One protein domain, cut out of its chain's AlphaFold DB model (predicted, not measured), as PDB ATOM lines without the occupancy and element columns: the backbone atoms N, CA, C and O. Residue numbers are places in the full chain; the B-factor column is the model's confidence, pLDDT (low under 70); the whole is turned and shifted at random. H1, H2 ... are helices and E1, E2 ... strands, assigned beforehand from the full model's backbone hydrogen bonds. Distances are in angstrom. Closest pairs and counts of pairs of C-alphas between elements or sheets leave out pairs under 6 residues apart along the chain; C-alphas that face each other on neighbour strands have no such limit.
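This is residues 4 to 111 of the 111 residues of an uncharacterized protein of Erysipelatoclostridium ramosum (UniProt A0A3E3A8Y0). A twisted wall of four strands has two helices over one face and its other face bare. The long first helix, H1, runs along the edge strand E1, only just over the sheet's level, and its residues 4 to 11 stick out as an arm; H2 lies slantwise over E2, E3 and E4. The 108 printed residues hold H1, E1, E2, E3, E4 and H2 in that chain order, a mixed class of helices and strands, with the sheet in the order E1, E2, E3, E4, antiparallel throughout. The whole is only just compact, close to loose, with a radius of gyration of the C-alphas of 15.6 A, and spans 51 by 33 by 27 A.

Start with H1, residues 4 to 33, and go on to E1, residues 38 to 42: H1 is on the sheet, over E1, at a height of 4.2 A, only just above the sheet's level. It runs along E1 at 12 degrees on the local plane, and their closest C-alphas, Gln 27 and Ala 39, are 5.6 A apart. Next, E2, residues 45 to 53, forms a hairpin with E1; look at N 40 and O 50, 2.9 A apart. E2 bends by 57 degrees at residue 48. E3, residues 56 to 64, forms a hairpin with E2, with N 51 and O 58 at 2.8 A, and E4, residues 70 to 78, forms one with E3, with N 61 and O 73 at 2.8 A. These strands make a meander, each the antiparallel neighbour of the one before; the edge strands E1 and E4 are apart. H2, residues 91 to 109, is on the same face as H1 at a height of 8.3 A, over E3 and E4 and only just over E2, where 3 of its C-alphas fall. It runs slantwise to the strands, at 33 degrees to E3 on the local plane; the closest C-alphas of E4 and H2, Gly 76 and Tyr 97, are 6.9 A apart. H1, with residues 26 to 33 alone, touches H2, at residues 103 to 107 alone; the closest C-alphas, Glu 29 and Val 107, are 6.3 A apart. They run opposite ways at a steep tilt of 69 degrees, only just short of perpendicular. In H2 every O i to N i+4 pair is within hydrogen-bond range, in H1 25 of 26.

Find C-alpha 4 at (152.683, 181.389, 117.250); from there H1 runs 44.0 A to C-alpha 33. E1 measures 13.6 A, E2 20.5 A, E3 25.8 A and E4 26.1 A, ending at C-alpha 78 at (170.020, 169.627, 152.829). H2 runs 26.6 A to C-alpha 109 at (145.314, 181.254, 153.589).

The C-alphas farthest apart, Lys 6 and Glu 88, are 50.9 A apart. The printed part has no cut; the link from E4 to H2, residues 79 to 90, is long, the others tight. Mean pLDDT of the printed part is 88.4; look for values under 70 at residues 80 to 89 and 111.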
ATOM      1  N   ILE A   4     152.589 182.305 116.101       96.44
ATOM      2  CA  ILE A   4     152.683 181.389 117.250       96.44
ATOM      3  C   ILE A   4     153.873 181.757 118.140       96.44
ATOM      4  O   ILE A   4     153.750 181.787 119.360       96.44
ATOM      5  N   GLU A   5     155.029 182.057 117.553       96.19
ATOM      6  CA  GLU A   5     156.219 182.464 118.303       96.19
ATOM      7  C   GLU A   5     156.000 183.782 119.053       96.19
ATOM      8  O   GLU A   5     156.462 183.914 120.187       96.19
ATOM      9  N   LYS A   6     155.240 184.717 118.466       95.62
ATOM     10  CA  LYS A   6     154.837 185.959 119.136       95.62
ATOM     11  C   LYS A   6     153.949 185.684 120.353       95.62
ATOM     12  O   LYS A   6     154.271 186.150 121.439       95.62
ATOM     13  N   LEU A   7     152.911 184.858 120.199       96.44
ATOM     14  CA  LEU A   7     152.037 184.458 121.310       96.44
ATOM     15  C   LEU A   7     152.814 183.742 122.425       96.44
ATOM     16  O   LEU A   7     152.607 184.015 123.602       96.44
ATOM     17  N   LYS A   8     153.762 182.865 122.069       93.81
ATOM     18  CA  LYS A   8     154.638 182.204 123.050       93.81
ATOM     19  C   LYS A   8     155.537 183.195 123.795       93.81
ATOM     20  O   LYS A   8     155.837 182.972 124.963       93.81
ATOM     21  N   ALA A   9     156.013 184.249 123.133       92.62
ATOM     22  CA  ALA A   9     156.819 185.283 123.776       92.62
ATOM     23  C   ALA A   9     155.982 186.147 124.731       92.62
ATOM     24  O   ALA A   9     156.432 186.424 125.841       92.62
ATOM     25  N   GLU A  10     154.764 186.513 124.327       94.69
ATOM     26  CA  GLU A  10     153.805 187.228 125.177       94.69
ATOM     27  C   GLU A  10     153.429 186.395 126.409       94.69
ATOM     28  O   GLU A  10     153.487 186.906 127.524       94.69
ATOM     29  N   LEU A  11     153.143 185.098 126.239       91.56
ATOM     30  CA  LEU A  11     152.856 184.194 127.355       91.56
ATOM     31  C   LEU A  11     154.006 184.159 128.371       91.56
ATOM     32  O   LEU A  11     153.775 184.407 129.550       91.56
ATOM     33  N   ARG A  12     155.249 183.956 127.913       89.00
ATOM     34  CA  ARG A  12     156.432 183.954 128.795       89.00
ATOM     35  C   ARG A  12     156.629 185.273 129.538       89.00
ATOM     36  O   ARG A  12     157.101 185.275 130.669       89.00
ATOM     37  N   HIS A  13     156.297 186.399 128.904       90.38
ATOM     38  CA  HIS A  13     156.353 187.702 129.559       90.38
ATOM     39  C   HIS A  13     155.360 187.782 130.727       90.38
ATOM     40  O   HIS A  13     155.732 188.234 131.810       90.38
ATOM     41  N   TYR A  14     154.128 187.303 130.536       90.25
ATOM     42  CA  TYR A  14     153.141 187.246 131.613       90.25
ATOM     43  C   TYR A  14     153.534 186.255 132.711       90.25
ATOM     44  O   TYR A  14     153.455 186.612 133.881       90.25
ATOM     45  N   GLU A  15     154.003 185.055 132.359       88.62
ATOM     46  CA  GLU A  15     154.466 184.049 133.329       88.62
ATOM     47  C   GLU A  15     155.569 184.609 134.236       88.62
ATOM     48  O   GLU A  15     155.475 184.495 135.456       88.62
ATOM     49  N   LYS A  16     156.558 185.300 133.655       89.00
ATOM     50  CA  LYS A  16     157.628 185.957 134.415       89.00
ATOM     51  C   LYS A  16     157.111 187.089 135.307       89.00
ATOM     52  O   LYS A  16     157.527 187.224 136.451       89.00
ATOM     53  N   LYS A  17     156.175 187.902 134.807       91.94
ATOM     54  CA  LYS A  17     155.548 188.956 135.616       91.94
ATOM     55  C   LYS A  17     154.835 188.371 136.841       91.94
ATOM     56  O   LYS A  17     154.906 188.949 137.920       91.94
ATOM     57  N   TYR A  18     154.135 187.247 136.683       89.56
ATOM     58  CA  TYR A  18     153.465 186.581 137.799       89.56
ATOM     59  C   TYR A  18     154.449 185.917 138.764       89.56
ATOM     60  O   TYR A  18     154.229 186.002 139.966       89.56
ATOM     61  N   GLU A  19     155.538 185.321 138.272       92.25
ATOM     62  CA  GLU A  19     156.638 184.822 139.111       92.25
ATOM     63  C   GLU A  19     157.146 185.914 140.062       92.25
ATOM     64  O   GLU A  19     157.105 185.724 141.275       92.25
ATOM     65  N   GLU A  20     157.523 187.081 139.529       92.88
ATOM     66  CA  GLU A  20     158.046 188.206 140.319       92.88
ATOM     67  C   GLU A  20     157.023 188.720 141.350       92.88
ATOM     68  O   GLU A  20     157.376 189.005 142.496       92.88
ATOM     69  N   LEU A  21     155.743 188.814 140.967       93.19
ATOM     70  CA  LEU A  21     154.675 189.276 141.859       93.19
ATOM     71  C   LEU A  21     154.407 188.299 143.009       93.19
ATOM     72  O   LEU A  21     154.307 188.726 144.159       93.19
ATOM     73  N   ILE A  22     154.277 187.004 142.707       91.75
ATOM     74  CA  ILE A  22     153.971 185.987 143.720       91.75
ATOM     75  C   ILE A  22     155.179 185.808 144.643       91.75
ATOM     76  O   ILE A  22     155.008 185.802 145.861       91.75
ATOM     77  N   GLU A  23     156.395 185.714 144.095       94.88
ATOM     78  CA  GLU A  23     157.617 185.596 144.895       94.88
ATOM     79  C   GLU A  23     157.783 186.799 145.828       94.88
ATOM     80  O   GLU A  23     157.999 186.619 147.027       94.88
ATOM     81  N   GLY A  24     157.609 188.019 145.307       95.12
ATOM     82  CA  GLY A  24     157.710 189.243 146.097       95.12
ATOM     83  C   GLY A  24     156.681 189.309 147.227       95.12
ATOM     84  O   GLY A  24     157.032 189.654 148.357       95.12
ATOM     85  N   HIS A  25     155.427 188.936 146.950       94.44
ATOM     86  CA  HIS A  25     154.379 188.898 147.967       94.44
ATOM     87  C   HIS A  25     154.674 187.849 149.048       94.44
ATOM     88  O   HIS A  25     154.738 188.191 150.228       94.44
ATOM     89  N   VAL A  26     154.946 186.598 148.656       95.06
ATOM     90  CA  VAL A  26     155.251 185.507 149.595       95.06
ATOM     91  C   VAL A  26     156.466 185.850 150.457       95.06
ATOM     92  O   VAL A  26     156.418 185.695 151.677       95.06
ATOM     93  N   GLN A  27     157.546 186.355 149.854       97.31
ATOM     94  CA  GLN A  27     158.744 186.744 150.595       97.31
ATOM     95  C   GLN A  27     158.469 187.907 151.559       97.31
ATOM     96  O   GLN A  27     158.979 187.893 152.679       97.31
ATOM     97  N   SER A  28     157.674 188.902 151.151       97.00
ATOM     98  CA  SER A  28     157.280 190.029 152.008       97.00
ATOM     99  C   SER A  28     156.515 189.560 153.245       97.00
ATOM    100  O   SER A  28     156.844 189.977 154.354       97.00
ATOM    101  N   GLU A  29     155.531 188.675 153.079       97.00
ATOM    102  CA  GLU A  29     154.744 188.158 154.203       97.00
ATOM    103  C   GLU A  29     155.577 187.264 155.129       97.00
ATOM    104  O   GLU A  29     155.529 187.425 156.348       97.00
ATOM    105  N   ILE A  30     156.424 186.393 154.572       97.00
ATOM    106  CA  ILE A  30     157.374 185.591 155.356       97.00
ATOM    107  C   ILE A  30     158.293 186.492 156.189       97.00
ATOM    108  O   ILE A  30     158.475 186.235 157.377       97.00
ATOM    109  N   ASN A  31     158.824 187.573 155.607       97.62
ATOM    110  CA  ASN A  31     159.738 188.489 156.298       97.62
ATOM    111  C   ASN A  31     159.112 189.176 157.521       97.62
ATOM    112  O   ASN A  31     159.852 189.599 158.407       97.62
ATOM    113  N   LYS A  32     157.778 189.302 157.587       96.94
ATOM    114  CA  LYS A  32     157.089 189.832 158.777       96.94
ATOM    115  C   LYS A  32     157.180 188.880 159.971       96.94
ATOM    116  O   LYS A  32     157.038 189.327 161.106       96.94
ATOM    117  N   VAL A  33     157.394 187.589 159.715       97.06
ATOM    118  CA  VAL A  33     157.499 186.536 160.732       97.06
ATOM    119  C   VAL A  33     158.959 186.158 160.977       97.06
ATOM    120  O   VAL A  33     159.400 186.134 162.123       97.06
ATOM    121  N   ASP A  34     159.707 185.864 159.911       97.75
ATOM    122  CA  ASP A  34     161.091 185.395 159.970       97.75
ATOM    123  C   ASP A  34     161.831 185.729 158.661       97.75
ATOM    124  O   ASP A  34     161.589 185.136 157.608       97.75
ATOM    125  N   SER A  35     162.751 186.695 158.723       96.88
ATOM    126  CA  SER A  35     163.503 187.184 157.560       96.88
ATOM    127  C   SER A  35     164.641 186.266 157.098       96.88
ATOM    128  O   SER A  35     165.219 186.501 156.025       96.88
ATOM    129  N   ASP A  36     164.986 185.240 157.882       97.38
ATOM    130  CA  ASP A  36     166.028 184.270 157.525       97.38
ATOM    131  C   ASP A  36     165.512 183.228 156.523       97.38
ATOM    132  O   ASP A  36     166.299 182.551 155.857       97.38
ATOM    133  N   ILE A  37     164.192 183.119 156.369       97.75
ATOM    134  CA  ILE A  37     163.547 182.253 155.387       97.75
ATOM    135  C   ILE A  37     163.578 182.928 154.011       97.75
ATOM    136  O   ILE A  37     163.077 184.041 153.831       97.75
ATOM    137  N   LYS A  38     164.130 182.236 153.008       97.81
ATOM    138  CA  LYS A  38     164.142 182.701 151.613       97.81
ATOM    139  C   LYS A  38     163.201 181.872 150.759       97.81
ATOM    140  O   LYS A  38     163.376 180.662 150.652       97.81
ATOM    141  N   ALA A  39     162.228 182.525 150.141       96.81
ATOM    142  CA  ALA A  39     161.326 181.944 149.168       96.81
ATOM    143  C   ALA A  39     161.810 182.221 147.751       96.81
ATOM    144  O   ALA A  39     162.335 183.288 147.452       96.81
ATOM    145  N   SER A  40     161.616 181.241 146.877       94.75
ATOM    146  CA  SER A  40     161.731 181.435 145.438       94.75
ATOM    147  C   SER A  40     160.663 180.645 144.702       94.75
ATOM    148  O   SER A  40     160.255 179.557 145.128       94.75
ATOM    149  N   ILE A  41     160.207 181.199 143.590       92.44
ATOM    150  CA  ILE A  41     159.239 180.589 142.683       92.44
ATOM    151  C   ILE A  41     159.875 180.550 141.298       92.44
ATOM    152  O   ILE A  41     160.742 181.350 140.978       92.44
ATOM    153  N   SER A  42     159.492 179.568 140.485       84.81
ATOM    154  CA  SER A  42     159.902 179.525 139.085       84.81
ATOM    155  C   SER A  42     158.698 179.780 138.196       84.81
ATOM    156  O   SER A  42     157.677 179.114 138.365       84.81
ATOM    157  N   TYR A  43     158.836 180.640 137.183       79.06
ATOM    158  CA  TYR A  43     157.791 180.840 136.168       79.06
ATOM    159  C   TYR A  43     157.397 179.542 135.445       79.06
ATOM    160  O   TYR A  43     156.308 179.448 134.888       79.06
ATOM    161  N   ILE A  44     158.267 178.525 135.469       83.81
ATOM    162  CA  ILE A  44     158.009 177.199 134.894       83.81
ATOM    163  C   ILE A  44     156.969 176.417 135.723       83.81
ATOM    164  O   ILE A  44     156.251 175.583 135.174       83.81
ATOM    165  N   ASP A  45     156.889 176.650 137.037       87.38
ATOM    166  CA  ASP A  45     155.965 175.969 137.952       87.38
ATOM    167  C   ASP A  45     155.548 176.914 139.090       87.38
ATOM    168  O   ASP A  45     156.026 176.802 140.221       87.38
ATOM    169  N   LEU A  46     154.622 177.834 138.791       87.44
ATOM    170  CA  LEU A  46     154.087 178.803 139.760       87.44
ATOM    171  C   LEU A  46     153.364 178.139 140.947       87.44
ATOM    172  O   LEU A  46     153.169 178.780 141.976       87.44
ATOM    173  N   SER A  47     153.001 176.854 140.834       89.94
ATOM    174  CA  SER A  47     152.381 176.058 141.908       89.94
ATOM    175  C   SER A  47     153.389 175.523 142.929       89.94
ATOM    176  O   SER A  47     153.031 174.769 143.841       89.94
ATOM    177  N   ARG A  48     154.673 175.864 142.773       93.75
ATOM    178  CA  ARG A  48     155.752 175.371 143.617       93.75
ATOM    179  C   ARG A  48     156.584 176.506 144.191       93.75
ATOM    180  O   ARG A  48     157.171 177.292 143.460       93.75
ATOM    181  N   ILE A  49     156.728 176.482 145.510       95.56
ATOM    182  CA  ILE A  49     157.573 177.400 146.270       95.56
ATOM    183  C   ILE A  49     158.780 176.613 146.782       95.56
ATOM    184  O   ILE A  49     158.631 175.594 147.469       95.56
ATOM    185  N   GLN A  50     159.982 177.049 146.415       95.88
ATOM    186  CA  GLN A  50     161.208 176.613 147.076       95.88
ATOM    187  C   GLN A  50     161.452 177.502 148.291       95.88
ATOM    188  O   GLN A  50     161.308 178.718 148.203       95.88
ATOM    189  N   ILE A  51     161.839 176.894 149.406       96.44
ATOM    190  CA  ILE A  51     162.215 177.609 150.619       96.44
ATOM    191  C   ILE A  51     163.594 177.164 151.064       96.44
ATOM    192  O   ILE A  51     163.791 175.974 151.311       96.44
ATOM    193  N   ASP A  52     164.494 178.115 151.256       96.19
ATOM    194  CA  ASP A  52     165.729 177.904 151.996       96.19
ATOM    195  C   ASP A  52     165.555 178.413 153.427       96.19
ATOM    196  O   ASP A  52     165.133 179.547 153.659       96.19
ATOM    197  N   TYR A  53     165.848 177.546 154.394       96.12
ATOM    198  CA  TYR A  53     165.821 177.870 155.817       96.12
ATOM    199  C   TYR A  53     166.851 177.021 156.561       96.12
ATOM    200  O   TYR A  53     166.833 175.785 156.478       96.12
ATOM    201  N   LYS A  54     167.748 177.684 157.303       92.38
ATOM    202  CA  LYS A  54     168.953 177.062 157.876       92.38
ATOM    203  C   LYS A  54     169.743 176.317 156.785       92.38
ATOM    204  O   LYS A  54     169.849 176.798 155.663       92.38
ATOM    205  N   GLN A  55     170.259 175.122 157.073       90.56
ATOM    206  CA  GLN A  55     170.930 174.261 156.094       90.56
ATOM    207  C   GLN A  55     169.982 173.446 155.185       90.56
ATOM    208  O   GLN A  55     170.421 172.470 154.563       90.56
ATOM    209  N   PHE A  56     168.684 173.777 155.113       91.12
ATOM    210  CA  PHE A  56     167.682 172.988 154.390       91.12
ATOM    211  C   PHE A  56     167.037 173.749 153.236       91.12
ATOM    212  O   PHE A  56     166.676 174.913 153.370       91.12
ATOM    213  N   ARG A  57     166.807 173.026 152.136       93.62
ATOM    214  CA  ARG A  57     165.942 173.436 151.030       93.62
ATOM    215  C   ARG A  57     164.685 172.585 151.020       93.62
ATOM    216  O   ARG A  57     164.750 171.356 150.894       93.62
ATOM    217  N   PHE A  58     163.541 173.241 151.101       94.12
ATOM    218  CA  PHE A  58     162.220 172.649 151.001       94.12
ATOM    219  C   PHE A  58     161.570 173.001 149.670       94.12
ATOM    220  O   PHE A  58     161.752 174.086 149.138       94.12
ATOM    221  N   SER A  59     160.789 172.069 149.140       95.00
ATOM    222  CA  SER A  59     160.003 172.248 147.925       95.00
ATOM    223  C   SER A  59     158.549 171.973 148.261       95.00
ATOM    224  O   SER A  59     158.183 170.808 148.429       95.00
ATOM    225  N   PHE A  60     157.731 173.015 148.348       96.12
ATOM    226  CA  PHE A  60     156.302 172.921 148.624       96.12
ATOM    227  C   PHE A  60     155.501 173.094 147.341       96.12
ATOM    228  O   PHE A  60     155.721 174.042 146.598       96.12
ATOM    229  N   ARG A  61     154.567 172.179 147.083       95.19
ATOM    230  CA  ARG A  61     153.496 172.374 146.108       95.19
ATOM    231  C   ARG A  61     152.261 172.884 146.827       95.19
ATOM    232  O   ARG A  61     151.938 172.365 147.903       95.19
ATOM    233  N   TYR A  62     151.582 173.834 146.202       93.44
ATOM    234  CA  TYR A  62     150.320 174.363 146.684       93.44
ATOM    235  C   TYR A  62     149.278 174.437 145.567       93.44
ATOM    236  O   TYR A  62     149.619 174.616 144.398       93.44
ATOM    237  N   PHE A  63     148.014 174.258 145.933       92.44
ATOM    238  CA  PHE A  63     146.852 174.587 145.112       92.44
ATOM    239  C   PHE A  63     145.618 174.688 146.012       92.44
ATOM    240  O   PHE A  63     145.594 174.106 147.095       92.44
ATOM    241  N   PHE A  64     144.599 175.400 145.548       91.50
ATOM    242  CA  PHE A  64     143.314 175.489 146.232       91.50
ATOM    243  C   PHE A  64     142.317 174.532 145.581       91.50
ATOM    244  O   PHE A  64     142.238 174.446 144.352       91.50
ATOM    245  N   TYR A  65     141.581 173.792 146.403       91.00
ATOM    246  CA  TYR A  65     140.410 173.045 145.964       91.00
ATOM    247  C   TYR A  65     139.265 174.007 145.617       91.00
ATOM    248  O   TYR A  65     139.311 175.206 145.895       91.00
ATOM    249  N   THR A  66     138.217 173.489 144.978       91.88
ATOM    250  CA  THR A  66     137.063 174.297 144.545       91.88
ATOM    251  C   THR A  66     136.281 174.924 145.697       91.88
ATOM    252  O   THR A  66     135.570 175.897 145.482       91.88
ATOM    253  N   ASP A  67     136.386 174.360 146.899       91.62
ATOM    254  CA  ASP A  67     135.791 174.869 148.138       91.62
ATOM    255  C   ASP A  67     136.688 175.885 148.869       91.62
ATOM    256  O   ASP A  67     136.310 176.386 149.924       91.62
ATOM    257  N   GLY A  68     137.855 176.211 148.301       88.44
ATOM    258  CA  GLY A  68     138.829 177.120 148.894       88.44
ATOM    259  C   GLY A  68     139.801 176.452 149.865       88.44
ATOM    260  O   GLY A  68     140.673 177.140 150.390       88.44
ATOM    261  N   GLU A  69     139.718 175.136 150.098       92.44
ATOM    262  CA  GLU A  69     140.686 174.454 150.960       92.44
ATOM    263  C   GLU A  69     142.087 174.465 150.324       92.44
ATOM    264  O   GLU A  69     142.276 174.107 149.158       92.44
ATOM    265  N   LEU A  70     143.099 174.854 151.106       94.44
ATOM    266  CA  LEU A  70     144.493 174.841 150.677       94.44
ATOM    267  C   LEU A  70     145.097 173.436 150.795       94.44
ATOM    268  O   LEU A  70     145.353 172.923 151.889       94.44
ATOM    269  N   PHE A  71     145.492 172.860 149.663       94.06
ATOM    270  CA  PHE A  71     146.477 171.789 149.657       94.06
ATOM    271  C   PHE A  71     147.884 172.383 149.748       94.06
ATOM    272  O   PHE A  71     148.312 173.110 148.856       94.06
ATOM    273  N   LEU A  72     148.647 172.012 150.781       95.38
ATOM    274  CA  LEU A  72     150.059 172.385 150.921       95.38
ATOM    275  C   LEU A  72     150.900 171.192 151.376       95.38
ATOM    276  O   LEU A  72     150.830 170.756 152.536       95.38
ATOM    277  N   ARG A  73     151.750 170.689 150.478       93.00
ATOM    278  CA  ARG A  73     152.646 169.564 150.764       93.00
ATOM    279  C   ARG A  73     154.007 169.765 150.127       93.00
ATOM    280  O   ARG A  73     154.117 170.132 148.964       93.00
ATOM    281  N   GLY A  74     155.052 169.438 150.877       90.06
ATOM    282  CA  GLY A  74     156.414 169.493 150.367       90.06
ATOM    283  C   GLY A  74     157.328 168.403 150.892       90.06
ATOM    284  O   GLY A  74     156.953 167.609 151.756       90.06
ATOM    285  N   ASN A  75     158.551 168.415 150.383       87.31
ATOM    286  CA  ASN A  75     159.670 167.601 150.846       87.31
ATOM    287  C   ASN A  75     160.894 168.493 151.083       87.31
ATOM    288  O   ASN A  75     160.997 169.570 150.507       87.31
ATOM    289  N   GLY A  76     161.826 168.037 151.921       83.75
ATOM    290  CA  GLY A  76     163.021 168.798 152.295       83.75
ATOM    291  C   GLY A  76     164.301 167.999 152.168       83.75
ATOM    292  O   GLY A  76     164.319 166.826 152.547       83.75
ATOM    293  N   LYS A  77     165.360 168.654 151.700       83.25
ATOM    294  CA  LYS A  77     166.728 168.132 151.620       83.25
ATOM    295  C   LYS A  77     167.708 169.133 152.234       83.25
ATOM    296  O   LYS A  77     167.348 170.280 152.470       83.25
ATOM    297  N   TYR A  78     168.936 168.706 152.488       78.25
ATOM    298  CA  TYR A  78     170.020 169.627 152.829       78.25
ATOM    299  C   TYR A  78     170.442 170.436 151.597       78.25
ATOM    300  O   TYR A  78     170.345 169.932 150.475       78.25
ATOM    301  N   ILE A  79     170.908 171.666 151.810       75.12
ATOM    302  CA  ILE A  79     171.433 172.531 150.742       75.12
ATOM    303  C   ILE A  79     172.799 172.009 150.267       75.12
ATOM    304  O   ILE A  79     172.969 171.758 149.077       75.12
ATOM    305  N   ASP A  80     173.717 171.742 151.204       69.44
ATOM    306  CA  ASP A  80     175.128 171.455 150.888       69.44
ATOM    307  C   ASP A  80     175.462 169.973 150.676       69.44
ATOM    308  O   ASP A  80     176.541 169.636 150.193       69.44
ATOM    309  N   HIS A  81     174.556 169.054 151.022       59.38
ATOM    310  CA  HIS A  81     174.809 167.618 150.884       59.38
ATOM    311  C   HIS A  81     174.069 167.076 149.657       59.38
ATOM    312  O   HIS A  81     172.862 166.813 149.693       59.38
ATOM    313  N   GLY A  82     174.804 166.914 148.552       50.41
ATOM    314  CA  GLY A  82     174.326 166.229 147.351       50.41
ATOM    315  C   GLY A  82     173.757 164.848 147.690       50.41
ATOM    316  O   GLY A  82     174.378 164.106 148.439       50.41
ATOM    317  N   TYR A  83     172.554 164.551 147.177       46.75
ATOM    318  CA  TYR A  83     171.837 163.262 147.232       46.75
ATOM    319  C   TYR A  83     172.226 162.314 148.386       46.75
ATOM    320  O   TYR A  83     172.541 161.147 148.185       46.75
ATOM    321  N   GLY A  84     172.155 162.812 149.619       50.22
ATOM    322  CA  GLY A  84     172.339 162.022 150.827       50.22
ATOM    323  C   GLY A  84     171.107 162.169 151.697       50.22
ATOM    324  O   GLY A  84     171.016 163.095 152.499       50.22
ATOM    325  N   TYR A  85     170.130 161.275 151.538       49.53
ATOM    326  CA  TYR A  85     169.135 161.080 152.587       49.53
ATOM    327  C   TYR A  85     169.893 160.545 153.802       49.53
ATOM    328  O   TYR A  85     170.191 159.353 153.863       49.53
ATOM    329  N   ALA A  86     170.238 161.415 154.754       48.59
ATOM    330  CA  ALA A  86     170.624 160.947 156.073       48.59
ATOM    331  C   ALA A  86     169.464 160.069 156.564       48.59
ATOM    332  O   ALA A  86     168.329 160.527 156.697       48.59
ATOM    333  N   LYS A  87     169.742 158.770 156.707       51.66
ATOM    334  CA  LYS A  87     168.787 157.716 157.085       51.66
ATOM    335  C   LYS A  87     168.151 157.977 158.456       51.66
ATOM    336  O   LYS A  87     167.137 157.372 158.794       51.66
ATOM    337  N   GLU A  88     168.723 158.894 159.226       52.47
ATOM    338  CA  GLU A  88     168.154 159.420 160.452       52.47
ATOM    339  C   GLU A  88     167.120 160.495 160.123       52.47
ATOM    340  O   GLU A  88     167.392 161.472 159.420       52.47
ATOM    341  N   LYS A  89     165.909 160.335 160.664       56.19
ATOM    342  CA  LYS A  89     164.950 161.433 160.783       56.19
ATOM    343  C   LYS A  89     165.631 162.558 161.562       56.19
ATOM    344  O   LYS A  89     165.569 162.576 162.786       56.19
ATOM    345  N   ASN A  90     166.289 163.481 160.863       74.81
ATOM    346  CA  ASN A  90     166.841 164.655 161.509       74.81
ATOM    347  C   ASN A  90     165.662 165.450 162.080       74.81
ATOM    348  O   ASN A  90     164.892 166.058 161.329       74.81
ATOM    349  N   LYS A  91     165.516 165.403 163.408       84.56
ATOM    350  CA  LYS A  91     164.471 166.109 164.146       84.56
ATOM    351  C   LYS A  91     164.515 167.605 163.858       84.56
ATOM    352  O   LYS A  91     163.469 168.232 163.752       84.56
ATOM    353  N   GLU A  92     165.702 168.163 163.634       87.75
ATOM    354  CA  GLU A  92     165.864 169.556 163.235       87.75
ATOM    355  C   GLU A  92     165.240 169.836 161.865       87.75
ATOM    356  O   GLU A  92     164.518 170.817 161.719       87.75
ATOM    357  N   ARG A  93     165.449 168.955 160.879       87.38
ATOM    358  CA  ARG A  93     164.831 169.086 159.551       87.38
ATOM    359  C   ARG A  93     163.315 168.963 159.631       87.38
ATOM    360  O   ARG A  93     162.612 169.681 158.932       87.38
ATOM    361  N   GLU A  94     162.817 168.034 160.444       89.81
ATOM    362  CA  GLU A  94     161.381 167.863 160.673       89.81
ATOM    363  C   GLU A  94     160.774 169.118 161.314       89.81
ATOM    364  O   GLU A  94     159.781 169.643 160.815       89.81
ATOM    365  N   ASN A  95     161.408 169.646 162.361       92.75
ATOM    366  CA  ASN A  95     160.970 170.872 163.024       92.75
ATOM    367  C   ASN A  95     161.019 172.071 162.065       92.75
ATOM    368  O   ASN A  95     160.041 172.805 161.963       92.75
ATOM    369  N   ALA A  96     162.112 172.232 161.313       94.56
ATOM    370  CA  ALA A  96     162.264 173.273 160.297       94.56
ATOM    371  C   ALA A  96     161.194 173.162 159.200       94.56
ATOM    372  O   ALA A  96     160.593 174.164 158.826       94.56
ATOM    373  N   TYR A  97     160.906 171.943 158.731       94.44
ATOM    374  CA  TYR A  97     159.854 171.689 157.750       94.44
ATOM    375  C   TYR A  97     158.486 172.141 158.257       94.44
ATOM    376  O   TYR A  97     157.790 172.870 157.553       94.44
ATOM    377  N   TYR A  98     158.084 171.709 159.457       95.94
ATOM    378  CA  TYR A  98     156.767 172.052 159.997       95.94
ATOM    379  C   TYR A  98     156.650 173.534 160.343       95.94
ATOM    380  O   TYR A  98     155.597 174.119 160.099       95.94
ATOM    381  N   TYR A  99     157.729 174.144 160.836       97.38
ATOM    382  CA  TYR A  99     157.797 175.578 161.091       97.38
ATOM    383  C   TYR A  99     157.582 176.382 159.803       97.38
ATOM    384  O   TYR A  99     156.584 177.090 159.687       97.38
ATOM    385  N   VAL A 100     158.415 176.168 158.778       97.38
ATOM    386  CA  VAL A 100     158.270 176.830 157.469       97.38
ATOM    387  C   VAL A 100     156.896 176.560 156.854       97.38
ATOM    388  O   VAL A 100     156.256 177.473 156.337       97.38
ATOM    389  N   ARG A 101     156.408 175.313 156.926       97.06
ATOM    390  CA  ARG A 101     155.087 174.951 156.398       97.06
ATOM    391  C   ARG A 101     153.968 175.724 157.091       97.06
ATOM    392  O   ARG A 101     153.025 176.105 156.411       97.06
ATOM    393  N   SER A 102     154.037 175.922 158.408       96.94
ATOM    394  CA  SER A 102     153.014 176.684 159.137       96.94
ATOM    395  C   SER A 102     152.973 178.153 158.713       96.94
ATOM    396  O   SER A 102     151.886 178.666 158.472       96.94
ATOM    397  N   ILE A 103     154.139 178.780 158.515       96.94
ATOM    398  CA  ILE A 103     154.238 180.158 158.019       96.94
ATOM    399  C   ILE A 103     153.659 180.238 156.606       96.94
ATOM    400  O   ILE A 103     152.754 181.028 156.363       96.94
ATOM    401  N   LEU A 104     154.103 179.367 155.693       95.81
ATOM    402  CA  LEU A 104     153.581 179.333 154.324       95.81
ATOM    403  C   LEU A 104     152.072 179.095 154.268       95.81
ATOM    404  O   LEU A 104     151.398 179.696 153.440       95.81
ATOM    405  N   LYS A 105     151.538 178.223 155.129       95.69
ATOM    406  CA  LYS A 105     150.097 177.981 155.213       95.69
ATOM    407  C   LYS A 105     149.358 179.274 155.565       95.69
ATOM    408  O   LYS A 105     148.413 179.609 154.871       95.69
ATOM    409  N   SER A 106     149.842 180.014 156.566       94.94
ATOM    410  CA  SER A 106     149.279 181.315 156.949       94.94
ATOM    411  C   SER A 106     149.320 182.316 155.796       94.94
ATOM    412  O   SER A 106     148.299 182.902 155.479       94.94
ATOM    413  N   VAL A 107     150.470 182.458 155.126       94.25
ATOM    414  CA  VAL A 107     150.637 183.389 153.994       94.25
ATOM    415  C   VAL A 107     149.666 183.081 152.853       94.25
ATOM    416  O   VAL A 107     149.150 183.990 152.218       94.25
ATOM    417  N   LEU A 108     149.433 181.798 152.572       92.81
ATOM    418  CA  LEU A 108     148.561 181.374 151.479       92.81
ATOM    419  C   LEU A 108     147.070 181.410 151.857       92.81
ATOM    420  O   LEU A 108     146.243 181.580 150.971       92.81
ATOM    421  N   GLU A 109     146.714 181.236 153.130       90.31
ATOM    422  CA  GLU A 109     145.314 181.254 153.589       90.31
ATOM    423  C   GLU A 109     144.799 182.657 153.947       90.31
ATOM    424  O   GLU A 109     143.586 182.840 153.955       90.31
ATOM    425  N   ASP A 110     145.669 183.645 154.188       74.81
ATOM    426  CA  ASP A 110     145.300 185.045 154.507       74.81
ATOM    427  C   ASP A 110     144.720 185.840 153.305       74.81
ATOM    428  O   ASP A 110     144.768 187.072 153.277       74.81
ATOM    429  N   SER A 111     144.183 185.143 152.295       54.97
ATOM    430  CA  SER A 111     143.603 185.730 151.071       54.97
ATOM    431  C   SER A 111     142.126 186.092 151.211       54.97
ATOM    432  O   SER A 111     141.335 185.222 151.638       54.97
TER     433      SER A 111